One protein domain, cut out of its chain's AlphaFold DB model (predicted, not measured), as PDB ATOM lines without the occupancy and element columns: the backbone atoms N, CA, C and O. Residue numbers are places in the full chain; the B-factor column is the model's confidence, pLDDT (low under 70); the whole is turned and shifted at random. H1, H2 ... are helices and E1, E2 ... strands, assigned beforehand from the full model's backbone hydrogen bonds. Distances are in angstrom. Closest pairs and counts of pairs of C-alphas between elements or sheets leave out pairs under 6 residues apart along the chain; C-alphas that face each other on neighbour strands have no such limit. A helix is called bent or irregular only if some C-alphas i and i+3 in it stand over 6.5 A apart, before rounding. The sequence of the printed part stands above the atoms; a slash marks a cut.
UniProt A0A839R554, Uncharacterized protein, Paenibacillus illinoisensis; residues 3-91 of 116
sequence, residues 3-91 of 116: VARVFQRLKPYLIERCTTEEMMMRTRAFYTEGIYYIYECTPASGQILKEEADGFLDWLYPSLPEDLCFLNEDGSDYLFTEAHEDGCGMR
ATOM      1  N   VAL A   3      78.352 113.504  46.259       67.38
ATOM      2  CA  VAL A   3      79.768 113.774  45.903       67.38
ATOM      3  C   VAL A   3      79.928 114.621  44.631       67.38
ATOM      4  O   VAL A   3      80.799 115.485  44.540       67.38
ATOM      5  N   ALA A   4      79.057 114.426  43.636       74.88
ATOM      6  CA  ALA A   4      79.125 115.177  42.383       74.88
ATOM      7  C   ALA A   4      78.897 116.689  42.572       74.88
ATOM      8  O   ALA A   4      79.440 117.484  41.803       74.88
ATOM      9  N   ARG A   5      78.109 117.102  43.575       91.19
ATOM     10  CA  ARG A   5      77.748 118.509  43.792       91.19
ATOM     11  C   ARG A   5      78.933 119.311  44.313       91.19
ATOM     12  O   ARG A   5      79.268 120.335  43.717       91.19
ATOM     13  N   VAL A   6      79.586 118.846  45.376       94.38
ATOM     14  CA  VAL A   6      80.708 119.573  45.988       94.38
ATOM     15  C   VAL A   6      81.865 119.751  45.002       94.38
ATOM     16  O   VAL A   6      82.362 120.864  44.837       94.38
ATOM     17  N   PHE A   7      82.200 118.718  44.220       94.38
ATOM     18  CA  PHE A   7      83.215 118.828  43.168       94.38
ATOM     19  C   PHE A   7      82.838 119.815  42.059       94.38
ATOM     20  O   PHE A   7      83.697 120.552  41.571       94.38
ATOM     21  N   GLN A   8      81.564 119.886  41.660       95.25
ATOM     22  CA  GLN A   8      81.118 120.881  40.681       95.25
ATOM     23  C   GLN A   8      81.261 122.309  41.208       95.25
ATOM     24  O   GLN A   8      81.703 123.188  40.467       95.25
ATOM     25  N   ARG A   9      80.913 122.537  42.478       96.88
ATOM     26  CA  ARG A   9      81.000 123.858  43.110       96.88
ATOM     27  C   ARG A   9      82.440 124.295  43.352       96.88
ATOM     28  O   ARG A   9      82.747 125.465  43.153       96.88
ATOM     29  N   LEU A  10      83.316 123.367  43.737       97.19
ATOM     30  CA  LEU A  10      84.732 123.640  43.983       97.19
ATOM     31  C   LEU A  10      85.578 123.698  42.705       97.19
ATOM     32  O   LEU A  10      86.699 124.193  42.748       97.19
ATOM     33  N   LYS A  11      85.048 123.262  41.554       96.81
ATOM     34  CA  LYS A  11      85.753 123.255  40.260       96.81
ATOM     35  C   LYS A  11      86.506 124.555  39.919       96.81
ATOM     36  O   LYS A  11      87.614 124.431  39.404       96.81
ATOM     37  N   PRO A  12      85.978 125.773  40.169       98.00
ATOM     38  CA  PRO A  12      86.707 127.014  39.889       98.00
ATOM     39  C   PRO A  12      87.990 127.195  40.710       98.00
ATOM     40  O   PRO A  12      88.856 127.955  40.297       98.00
ATOM     41  N   TYR A  13      88.102 126.506  41.846       98.06
ATOM     42  CA  TYR A  13      89.231 126.573  42.774       98.06
ATOM     43  C   TYR A  13      90.163 125.365  42.643       98.06
ATOM     44  O   TYR A  13      91.068 125.210  43.453       98.06
ATOM     45  N   LEU A  14      89.930 124.463  41.683       97.62
ATOM     46  CA  LEU A  14      90.754 123.267  41.518       97.62
ATOM     47  C   LEU A  14      92.155 123.660  41.033       97.62
ATOM     48  O   LEU A  14      92.300 124.199  39.937       97.62
ATOM     49  N   ILE A  15      93.169 123.336  41.831       95.81
ATOM     50  CA  ILE A  15      94.581 123.516  41.480       95.81
ATOM     51  C   ILE A  15      95.053 122.302  40.688       95.81
ATOM     52  O   ILE A  15      95.530 122.432  39.563       95.81
ATOM     53  N   GLU A  16      94.888 121.108  41.259       93.94
ATOM     54  CA  GLU A  16      95.356 119.873  40.641       93.94
ATOM     55  C   GLU A  16      94.570 118.644  41.104       93.94
ATOM     56  O   GLU A  16      93.824 118.662  42.087       93.94
ATOM     57  N   ARG A  17      94.744 117.563  40.344       93.75
ATOM     58  CA  ARG A  17      94.330 116.213  40.711       93.75
ATOM     59  C   ARG A  17      95.557 115.329  40.626       93.75
ATOM     60  O   ARG A  17      96.221 115.355  39.593       93.75
ATOM     61  N   CYS A  18      95.812 114.554  41.666       89.94
ATOM     62  CA  CYS A  18      96.921 113.613  41.689       89.94
ATOM     63  C   CYS A  18      96.464 112.270  42.254       89.94
ATOM     64  O   CYS A  18      95.472 112.180  42.986       89.94
ATOM     65  N   THR A  19      97.154 111.206  41.874       89.44
ATOM     66  CA  THR A  19      96.906 109.880  42.434       89.44
ATOM     67  C   THR A  19      97.418 109.814  43.868       89.44
ATOM     68  O   THR A  19      98.208 110.645  44.323       89.44
ATOM     69  N   THR A  20      96.980 108.791  44.591       83.88
ATOM     70  CA  THR A  20      97.527 108.508  45.920       83.88
ATOM     71  C   THR A  20      99.038 108.258  45.870       83.88
ATOM     72  O   THR A  20      99.756 108.774  46.717       83.88
ATOM     73  N   GLU A  21      99.543 107.564  44.846       82.62
ATOM     74  CA  GLU A  21     100.984 107.326  44.661       82.62
ATOM     75  C   GLU A  21     101.775 108.639  44.536       82.62
ATOM     76  O   GLU A  21     102.800 108.819  45.194       82.62
ATOM     77  N   GLU A  22     101.271 109.590  43.747       83.56
ATOM     78  CA  GLU A  22     101.874 110.918  43.599       83.56
ATOM     79  C   GLU A  22     101.806 111.722  44.909       83.56
ATOM     80  O   GLU A  22     102.757 112.420  45.270       83.56
ATOM     81  N   MET A  23     100.701 111.602  45.653       80.19
ATOM     82  CA  MET A  23     100.495 112.327  46.908       80.19
ATOM     83  C   MET A  23     101.314 111.759  48.075       80.19
ATOM     84  O   MET A  23     101.763 112.513  48.939       80.19
ATOM     85  N   MET A  24     101.591 110.454  48.079       75.75
ATOM     86  CA  MET A  24     102.465 109.794  49.057       75.75
ATOM     87  C   MET A  24     103.923 110.267  48.969       75.75
ATOM     88  O   MET A  24     104.671 110.154  49.936       75.75
ATOM     89  N   MET A  25     104.345 110.839  47.836       73.19
ATOM     90  CA  MET A  25     105.661 111.485  47.731       73.19
ATOM     91  C   MET A  25     105.707 112.857  48.426       73.19
ATOM     92  O   MET A  25     106.791 113.411  48.612       73.19
ATOM     93  N   ARG A  26     104.544 113.421  48.780       69.19
ATOM     94  CA  ARG A  26     104.374 114.790  49.300       69.19
ATOM     95  C   ARG A  26     103.812 114.829  50.719       69.19
ATOM     96  O   ARG A  26     104.074 115.782  51.443       69.19
ATOM     97  N   THR A  27     103.062 113.808  51.121       67.00
ATOM     98  CA  THR A  27     102.374 113.731  52.416       67.00
ATOM     99  C   THR A  27     102.666 112.415  53.127       67.00
ATOM    100  O   THR A  27     103.263 111.502  52.561       67.00
ATOM    101  N   ARG A  28     102.247 112.310  54.393       62.03
ATOM    102  CA  ARG A  28     102.299 111.055  55.161       62.03
ATOM    103  C   ARG A  28     100.990 110.262  55.094       62.03
ATOM    104  O   ARG A  28     100.840 109.307  55.847       62.03
ATOM    105  N   ALA A  29     100.050 110.673  54.248       60.81
ATOM    106  CA  ALA A  29      98.772 110.004  54.106       60.81
ATOM    107  C   ALA A  29      98.942 108.730  53.261       60.81
ATOM    108  O   ALA A  29      99.406 108.787  52.120       60.81
ATOM    109  N   PHE A  30      98.591 107.577  53.831       62.53
ATOM    110  CA  PHE A  30      98.707 106.269  53.185       62.53
ATOM    111  C   PHE A  30      97.316 105.738  52.846       62.53
ATOM    112  O   PHE A  30      96.689 105.081  53.672       62.53
ATOM    113  N   TYR A  31      96.858 105.979  51.619       66.94
ATOM    114  CA  TYR A  31      95.683 105.289  51.082       66.94
ATOM    115  C   TYR A  31      96.128 104.200  50.105       66.94
ATOM    116  O   TYR A  31      97.221 104.253  49.537       66.94
ATOM    117  N   THR A  32      95.298 103.177  49.917       66.50
ATOM    118  CA  THR A  32      95.605 102.081  48.986       66.50
ATOM    119  C   THR A  32      95.371 102.474  47.531       66.50
ATOM    120  O   THR A  32      96.104 102.030  46.653       66.50
ATOM    121  N   GLU A  33      94.354 103.297  47.269       79.31
ATOM    122  CA  GLU A  33      93.984 103.782  45.941       79.31
ATOM    123  C   GLU A  33      93.053 104.993  46.088       79.31
ATOM    124  O   GLU A  33      92.282 105.070  47.039       79.31
ATOM    125  N   GLY A  34      93.110 105.941  45.152       85.25
ATOM    126  CA  GLY A  34      92.271 107.135  45.195       85.25
ATOM    127  C   GLY A  34      92.832 108.292  44.379       85.25
ATOM    128  O   GLY A  34      93.996 108.272  43.956       85.25
ATOM    129  N   ILE A  35      91.989 109.303  44.166       89.75
ATOM    130  CA  ILE A  35      92.356 110.568  43.523       89.75
ATOM    131  C   ILE A  35      92.220 111.676  44.558       89.75
ATOM    132  O   ILE A  35      91.126 111.926  45.062       89.75
ATOM    133  N   TYR A  36      93.315 112.382  44.800       90.31
ATOM    134  CA  TYR A  36      93.313 113.619  45.557       90.31
ATOM    135  C   TYR A  36      92.866 114.769  44.670       90.31
ATOM    136  O   TYR A  36      93.308 114.909  43.527       90.31
ATOM    137  N   TYR A  37      92.006 115.616  45.223       94.38
ATOM    138  CA  TYR A  37      91.592 116.861  44.600       94.38
ATOM    139  C   TYR A  37      92.099 118.008  45.462       94.38
ATOM    140  O   TYR A  37      91.629 118.201  46.580       94.38
ATOM    141  N   ILE A  38      93.060 118.762  44.936       93.94
ATOM    142  CA  ILE A  38      93.680 119.868  45.658       93.94
ATOM    143  C   ILE A  38      93.035 121.161  45.179       93.94
ATOM    144  O   ILE A  38      93.073 121.493  43.989       93.94
ATOM    145  N   TYR A  39      92.434 121.885  46.117       96.69
ATOM    146  CA  TYR A  39      91.738 123.139  45.862       96.69
ATOM    147  C   TYR A  39      92.461 124.307  46.523       96.69
ATOM    148  O   TYR A  39      93.057 124.172  47.590       96.69
ATOM    149  N   GLU A  40      92.359 125.478  45.909       96.44
ATOM    150  CA  GLU A  40      92.806 126.725  46.503       96.44
ATOM    151  C   GLU A  40      91.991 127.029  47.767       96.44
ATOM    152  O   GLU A  40      90.752 127.063  47.749       96.44
ATOM    153  N   CYS A  41      92.690 127.262  48.878       95.81
ATOM    154  CA  CYS A  41      92.082 127.570  50.167       95.81
ATOM    155  C   CYS A  41      91.790 129.075  50.260       95.81
ATOM    156  O   CYS A  41      92.640 129.879  50.638       95.81
ATOM    157  N   THR A  42      90.572 129.464  49.886       96.88
ATOM    158  CA  THR A  42      90.103 130.854  49.876       96.88
ATOM    159  C   THR A  42      88.848 130.992  50.740       96.88
ATOM    160  O   THR A  42      88.163 130.000  51.001       96.88
ATOM    161  N   PRO A  43      88.455 132.214  51.145       97.56
ATOM    162  CA  PRO A  43      87.176 132.415  51.824       97.56
ATOM    163  C   PRO A  43      85.971 131.888  51.028       97.56
ATOM    164  O   PRO A  43      85.015 131.396  51.621       97.56
ATOM    165  N   ALA A  44      86.018 131.960  49.695       98.06
ATOM    166  CA  ALA A  44      84.921 131.520  48.840       98.06
ATOM    167  C   ALA A  44      84.832 129.988  48.739       98.06
ATOM    168  O   ALA A  44      83.736 129.441  48.856       98.06
ATOM    169  N   SER A  45      85.964 129.285  48.600       97.38
ATOM    170  CA  SER A  45      85.970 127.817  48.658       97.38
ATOM    171  C   SER A  45      85.615 127.315  50.059       97.38
ATOM    172  O   SER A  45      84.795 126.411  50.186       97.38
ATOM    173  N   GLY A  46      86.108 127.969  51.114       96.38
ATOM    174  CA  GLY A  46      85.738 127.660  52.496       96.38
ATOM    175  C   GLY A  46      84.243 127.829  52.789       96.38
ATOM    176  O   GLY A  46      83.674 127.036  53.535       96.38
ATOM    177  N   GLN A  47      83.581 128.819  52.180       97.75
ATOM    178  CA  GLN A  47      82.127 128.978  52.296       97.75
ATOM    179  C   GLN A  47      81.372 127.809  51.653       97.75
ATOM    180  O   GLN A  47      80.378 127.359  52.211       97.75
ATOM    181  N   ILE A  48      81.859 127.279  50.526       97.12
ATOM    182  CA  ILE A  48      81.277 126.082  49.907       97.12
ATOM    183  C   ILE A  48      81.383 124.894  50.868       97.12
ATOM    184  O   ILE A  48      80.377 124.238  51.099       97.12
ATOM    185  N   LEU A  49      82.553 124.653  51.476       95.69
ATOM    186  CA  LEU A  49      82.739 123.538  52.420       95.69
ATOM    187  C   LEU A  49      81.737 123.598  53.587       95.69
ATOM    188  O   LEU A  49      81.132 122.587  53.923       95.69
ATOM    189  N   LYS A  50      81.506 124.792  54.147       94.94
ATOM    190  CA  LYS A  50      80.545 125.022  55.244       94.94
ATOM    191  C   LYS A  50      79.079 124.824  54.858       94.94
ATOM    192  O   LYS A  50      78.236 124.711  55.734       94.94
ATOM    193  N   GLU A  51      78.757 124.888  53.572       96.00
ATOM    194  CA  GLU A  51      77.394 124.689  53.071       96.00
ATOM    195  C   GLU A  51      77.127 123.245  52.633       96.00
ATOM    196  O   GLU A  51      75.979 122.900  52.353       96.00
ATOM    197  N   GLU A  52      78.175 122.429  52.498       94.50
ATOM    198  CA  GLU A  52      78.062 121.018  52.116       94.50
ATOM    199  C   GLU A  52      78.117 120.071  53.325       94.50
ATOM    200  O   GLU A  52      77.664 118.939  53.193       94.50
ATOM    201  N   ALA A  53      78.628 120.518  54.476       94.12
ATOM    202  CA  ALA A  53      78.782 119.712  55.689       94.12
ATOM    203  C   ALA A  53      78.495 120.533  56.958       94.12
ATOM    204  O   ALA A  53      78.830 121.720  57.016       94.12
ATOM    205  N   ASP A  54      77.942 119.885  57.986       92.50
ATOM    206  CA  ASP A  54      77.721 120.473  59.314       92.50
ATOM    207  C   ASP A  54      78.941 120.262  60.239       92.50
ATOM    208  O   ASP A  54      79.125 120.995  61.217       92.50
ATOM    209  N   GLY A  55      79.816 119.302  59.916       91.50
ATOM    210  CA  GLY A  55      81.040 118.992  60.650       91.50
ATOM    211  C   GLY A  55      82.150 118.365  59.799       91.50
ATOM    212  O   GLY A  55      81.964 117.984  58.647       91.50
ATOM    213  N   PHE A  56      83.349 118.254  60.378       91.06
ATOM    214  CA  PHE A  56      84.510 117.665  59.695       91.06
ATOM    215  C   PHE A  56      84.360 116.163  59.436       91.06
ATOM    216  O   PHE A  56      84.847 115.671  58.428       91.06
ATOM    217  N   LEU A  57      83.652 115.445  60.307       92.75
ATOM    218  CA  LEU A  57      83.467 113.996  60.180       92.75
ATOM    219  C   LEU A  57      82.347 113.619  59.194       92.75
ATOM    220  O   LEU A  57      82.182 112.447  58.875       92.75
ATOM    221  N   ASP A  58      81.618 114.603  58.651       93.81
ATOM    222  CA  ASP A  58      80.628 114.370  57.592       93.81
ATOM    223  C   ASP A  58      81.286 114.047  56.239       93.81
ATOM    224  O   ASP A  58      80.613 113.569  55.324       93.81
ATOM    225  N   TRP A  59      82.592 114.317  56.096       93.75
ATOM    226  CA  TRP A  59      83.393 114.092  54.887       93.75
ATOM    227  C   TRP A  59      83.684 112.605  54.675       93.75
ATOM    228  O   TRP A  59      84.820 112.144  54.744       93.75
ATOM    229  N   LEU A  60      82.609 111.855  54.441       91.44
ATOM    230  CA  LEU A  60      82.584 110.410  54.315       91.44
ATOM    231  C   LEU A  60      81.838 110.004  53.039       91.44
ATOM    232  O   LEU A  60      80.715 110.447  52.755       91.44
ATOM    233  N   TYR A  61      82.455 109.116  52.269       89.06
ATOM    234  CA  TYR A  61      81.863 108.569  51.056       89.06
ATOM    235  C   TYR A  61      80.736 107.581  51.403       89.06
ATOM    236  O   TYR A  61      80.842 106.840  52.381       89.06
ATOM    237  N   PRO A  62      79.629 107.519  50.630       89.31
ATOM    238  CA  PRO A  62      79.384 108.132  49.319       89.31
ATOM    239  C   PRO A  62      78.671 109.489  49.332       89.31
ATOM    240  O   PRO A  62      78.279 109.970  48.261       89.31
ATOM    241  N   SER A  63      78.451 110.087  50.501       89.56
ATOM    242  CA  SER A  63      77.740 111.364  50.618       89.56
ATOM    243  C   SER A  63      78.655 112.534  50.247       89.56
ATOM    244  O   SER A  63      78.314 113.354  49.394       89.56
ATOM    245  N   LEU A  64      79.876 112.543  50.783       93.50
ATOM    246  CA  LEU A  64      80.922 113.520  50.485       93.50
ATOM    247  C   LEU A  64      82.234 112.816  50.091       93.50
ATOM    248  O   LEU A  64      82.349 111.600  50.237       93.50
ATOM    249  N   PRO A  65      83.209 113.528  49.498       91.88
ATOM    250  CA  PRO A  65      84.561 113.005  49.340       91.88
ATOM    251  C   PRO A  65      85.124 112.598  50.701       91.88
ATOM    252  O   PRO A  65      84.892 113.312  51.676       91.88
ATOM    253  N   GLU A  66      85.843 111.477  50.747       90.12
ATOM    254  CA  GLU A  66      86.503 111.051  51.982       90.12
ATOM    255  C   GLU A  66      87.586 112.046  52.390       90.12
ATOM    256  O   GLU A  66      88.262 112.639  51.544       90.12
ATOM    257  N   ASP A  67      87.726 112.185  53.701       90.69
ATOM    258  CA  ASP A  67      88.896 112.715  54.380       90.69
ATOM    259  C   ASP A  67      89.327 114.120  53.949       90.69
ATOM    260  O   ASP A  67      90.379 114.344  53.340       90.69
ATOM    261  N   LEU A  68      88.509 115.115  54.310       94.12
ATOM    262  CA  LEU A  68      88.859 116.515  54.103       94.12
ATOM    263  C   LEU A  68      90.144 116.874  54.858       94.12
ATOM    264  O   LEU A  68      90.221 116.820  56.085       94.12
ATOM    265  N   CYS A  69      91.126 117.367  54.107       93.19
ATOM    266  CA  CYS A  69      92.382 117.858  54.652       93.19
ATOM    267  C   CYS A  69      92.655 119.302  54.209       93.19
ATOM    268  O   CYS A  69      92.483 119.665  53.044       93.19
ATOM    269  N   PHE A  70      93.115 120.125  55.150       94.25
ATOM    270  CA  PHE A  70      93.721 121.427  54.898       94.25
ATOM    271  C   PHE A  70      95.228 121.303  55.044       94.25
ATOM    272  O   PHE A  70      95.708 120.725  56.017       94.25
ATOM    273  N   LEU A  71      95.966 121.893  54.108       91.38
ATOM    274  CA  LEU A  71      97.422 121.824  54.054       91.38
ATOM    275  C   LEU A  71      98.055 123.147  54.500       91.38
ATOM    276  O   LEU A  71      97.495 124.224  54.279       91.38
ATOM    277  N   ASN A  72      99.245 123.058  55.089       89.00
ATOM    278  CA  ASN A  72     100.163 124.179  55.264       89.00
ATOM    279  C   ASN A  72     100.791 124.587  53.919       89.00
ATOM    280  O   ASN A  72     100.707 123.866  52.924       89.00
ATOM    281  N   GLU A  73     101.485 125.728  53.898       86.75
ATOM    282  CA  GLU A  73     102.198 126.219  52.704       86.75
ATOM    283  C   GLU A  73     103.257 125.232  52.184       86.75
ATOM    284  O   GLU A  73     103.518 125.181  50.985       86.75
ATOM    285  N   ASP A  74     103.846 124.428  53.073       84.19
ATOM    286  CA  ASP A  74     104.823 123.390  52.726       84.19
ATOM    287  C   ASP A  74     104.180 122.074  52.243       84.19
ATOM    288  O   ASP A  74     104.889 121.124  51.913       84.19
ATOM    289  N   GLY A  75     102.846 122.016  52.185       81.62
ATOM    290  CA  GLY A  75     102.077 120.843  51.777       81.62
ATOM    291  C   GLY A  75     101.859 119.804  52.878       81.62
ATOM    292  O   GLY A  75     101.241 118.778  52.603       81.62
ATOM    293  N   SER A  76     102.332 120.040  54.105       84.50
ATOM    294  CA  SER A  76     102.041 119.166  55.247       84.50
ATOM    295  C   SER A  76     100.601 119.331  55.743       84.50
ATOM    296  O   SER A  76     100.018 120.407  55.624       84.50
ATOM    297  N   ASP A  77     100.028 118.278  56.333       88.06
ATOM    298  CA  ASP A  77      98.671 118.334  56.890       88.06
ATOM    299  C   ASP A  77      98.598 119.370  58.021       88.06
ATOM    300  O   ASP A  77      99.370 119.310  58.978       88.06
ATOM    301  N   TYR A  78      97.646 120.293  57.937       90.88
ATOM    302  CA  TYR A  78      97.343 121.262  58.988       90.88
ATOM    303  C   TYR A  78      96.157 120.804  59.838       90.88
ATOM    304  O   TYR A  78      96.272 120.702  61.057       90.88
ATOM    305  N   LEU A  79      95.035 120.499  59.184       92.94
ATOM    306  CA  LEU A  79      93.819 119.941  59.773       92.94
ATOM    307  C   LEU A  79      93.384 118.786  58.882       92.94
ATOM    308  O   LEU A  79      93.118 119.008  57.707       92.94
ATOM    309  N   PHE A  80      93.323 117.585  59.437       91.12
ATOM    310  CA  PHE A  80      93.002 116.369  58.703       91.12
ATOM    311  C   PHE A  80      91.881 115.605  59.396       91.12
ATOM    312  O   PHE A  80      91.682 115.725  60.610       91.12
ATOM    313  N   THR A  81      91.170 114.809  58.615       92.19
ATOM    314  CA  THR A  81      90.178 113.855  59.098       92.19
ATOM    315  C   THR A  81      90.552 112.461  58.619       92.19
ATOM    316  O   THR A  81      91.069 112.307  57.519       92.19
ATOM    317  N   GLU A  82      90.263 111.483  59.459       89.88
ATOM    318  CA  GLU A  82      90.133 110.065  59.136       89.88
ATOM    319  C   GLU A  82      88.665 109.748  59.458       89.88
ATOM    320  O   GLU A  82      88.329 109.168  60.492       89.88
ATOM    321  N   ALA A  83      87.760 110.305  58.648       87.69
ATOM    322  CA  ALA A  83      86.331 110.374  58.937       87.69
ATOM    323  C   ALA A  83      85.711 108.975  59.037       87.69
ATOM    324  O   ALA A  83      84.807 108.753  59.843       87.69
ATOM    325  N   HIS A  84      86.239 108.004  58.284       85.12
ATOM    326  CA  HIS A  84      85.855 106.592  58.384       85.12
ATOM    327  C   HIS A  84      86.257 105.941  59.718       85.12
ATOM    328  O   HIS A  84      85.689 104.910  60.077       85.12
ATOM    329  N   GLU A  85      87.189 106.543  60.461       88.50
ATOM    330  CA  GLU A  85      87.643 106.113  61.794       88.50
ATOM    331  C   GLU A  85      87.102 107.002  62.921       88.50
ATOM    332  O   GLU A  85      87.501 106.833  64.072       88.50
ATOM    333  N   ASP A  86      86.179 107.928  62.616       88.75
ATOM    334  CA  ASP A  86      85.672 108.938  63.564       88.75
ATOM    335  C   ASP A  86      86.805 109.837  64.119       88.75
ATOM    336  O   ASP A  86      86.740 110.374  65.227       88.75
ATOM    337  N   GLY A  87      87.882 109.981  63.335       88.81
ATOM    338  CA  GLY A  87      89.109 110.672  63.708       88.81
ATOM    339  C   GLY A  87      89.252 112.031  63.028       88.81
ATOM    340  O   GLY A  87      88.974 112.205  61.842       88.81
ATOM    341  N   CYS A  88      89.741 113.025  63.765       91.31
ATOM    342  CA  CYS A  88      90.275 114.250  63.177       91.31
ATOM    343  C   CYS A  88      91.369 114.843  64.060       91.31
ATOM    344  O   CYS A  88      91.400 114.634  65.275       91.31
ATOM    345  N   GLY A  89      92.279 115.594  63.451       91.19
ATOM    346  CA  GLY A  89      93.435 116.129  64.150       91.19
ATOM    347  C   GLY A  89      93.990 117.383  63.503       91.19
ATOM    348  O   GLY A  89      93.740 117.685  62.338       91.19
ATOM    349  N   MET A  90      94.774 118.125  64.283       92.62
ATOM    350  CA  MET A  90      95.512 119.285  63.798       92.62
ATOM    351  C   MET A  90      96.990 119.157  64.132       92.62
ATOM    352  O   MET A  90      97.353 118.796  65.252       92.62
ATOM    353  N   ARG A  91      97.854 119.511  63.178       90.25
ATOM    354  CA  ARG A  91      99.299 119.605  63.404       90.25
ATOM    355  C   ARG A  91      99.654 121.033  63.780       90.25
ATOM    356  O   ARG A  91      99.966 121.862  62.933       90.25
TER     357      ARG A  91
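Overview. This is residues 3 to 91 of the 116 residues of an uncharacterized protein of Paenibacillus illinoisensis (UniProt A0A839R554). Two helices side by side, H1 and H3, form one side of a rounded domain that also holds two separate two-stranded ribbons, E1 with E2 and E3 with E4. The unnamed stretch of residues 53 to 76 winds from H3 through the space between the ribbons to E3, and the small H2 follows E1 at the end of the first ribbon away from H1. The printed part has 89 residues, in the order H1 E1 H2 E2 H3 E3 E4; each sheet is antiparallel and the class is mixed, helices and strands. The whole is compact, with a radius of gyration of the C-alphas of 12.4 A and spans of 30 by 28 by 24 A.

Arrangement. H1, residues 3 to 13, touches H3, residues 43 to 52, closest at the C-alphas of Leu 10 and Ser 45, 6.4 A apart; they run opposite ways at a shallow tilt of 5 degrees. H1 is irregular, with C-alphas 9 and 12 7.3 A apart. E1, residues 14 to 19, is antiparallel to E2, residues 35 to 39, with N 36 and O 18 2.8 A apart. The closest C-alphas of H2, residues 20 to 24, and E2 are those of Thr 20 and Ile 35, 6.1 A apart. E3, residues 77 to 82, and E4, residues 87 to 90, form a hairpin, with N 82 and O 87 2.8 A apart. Residues 70 to 71 pair antiparallel with residues 77 to 79 of E3. E2 and E3 are apart. Every O i to N i+4 pair is within hydrogen-bond range in H2 and H3, and 4 of 7 in H1.

Along the chain. H1 begins at C-alpha 3 (79.768, 113.774, 45.903) and is 16.2 A long; E1 is 14.8 A, E2 12.8 A, H3 14.6 A and E3 12.1 A. H2 measures 6.0 A. E4, 10.7 A, ends at C-alpha 90 (95.512, 119.285, 63.798).

Size, cuts and confidence. The C-alphas farthest apart, those of Met 25 and Glu 51, are 31.7 A apart. The printed part has no cut, and the link from H3 to E3 is long. The pLDDT is under 70 at residue 3 and residues 26 to 32.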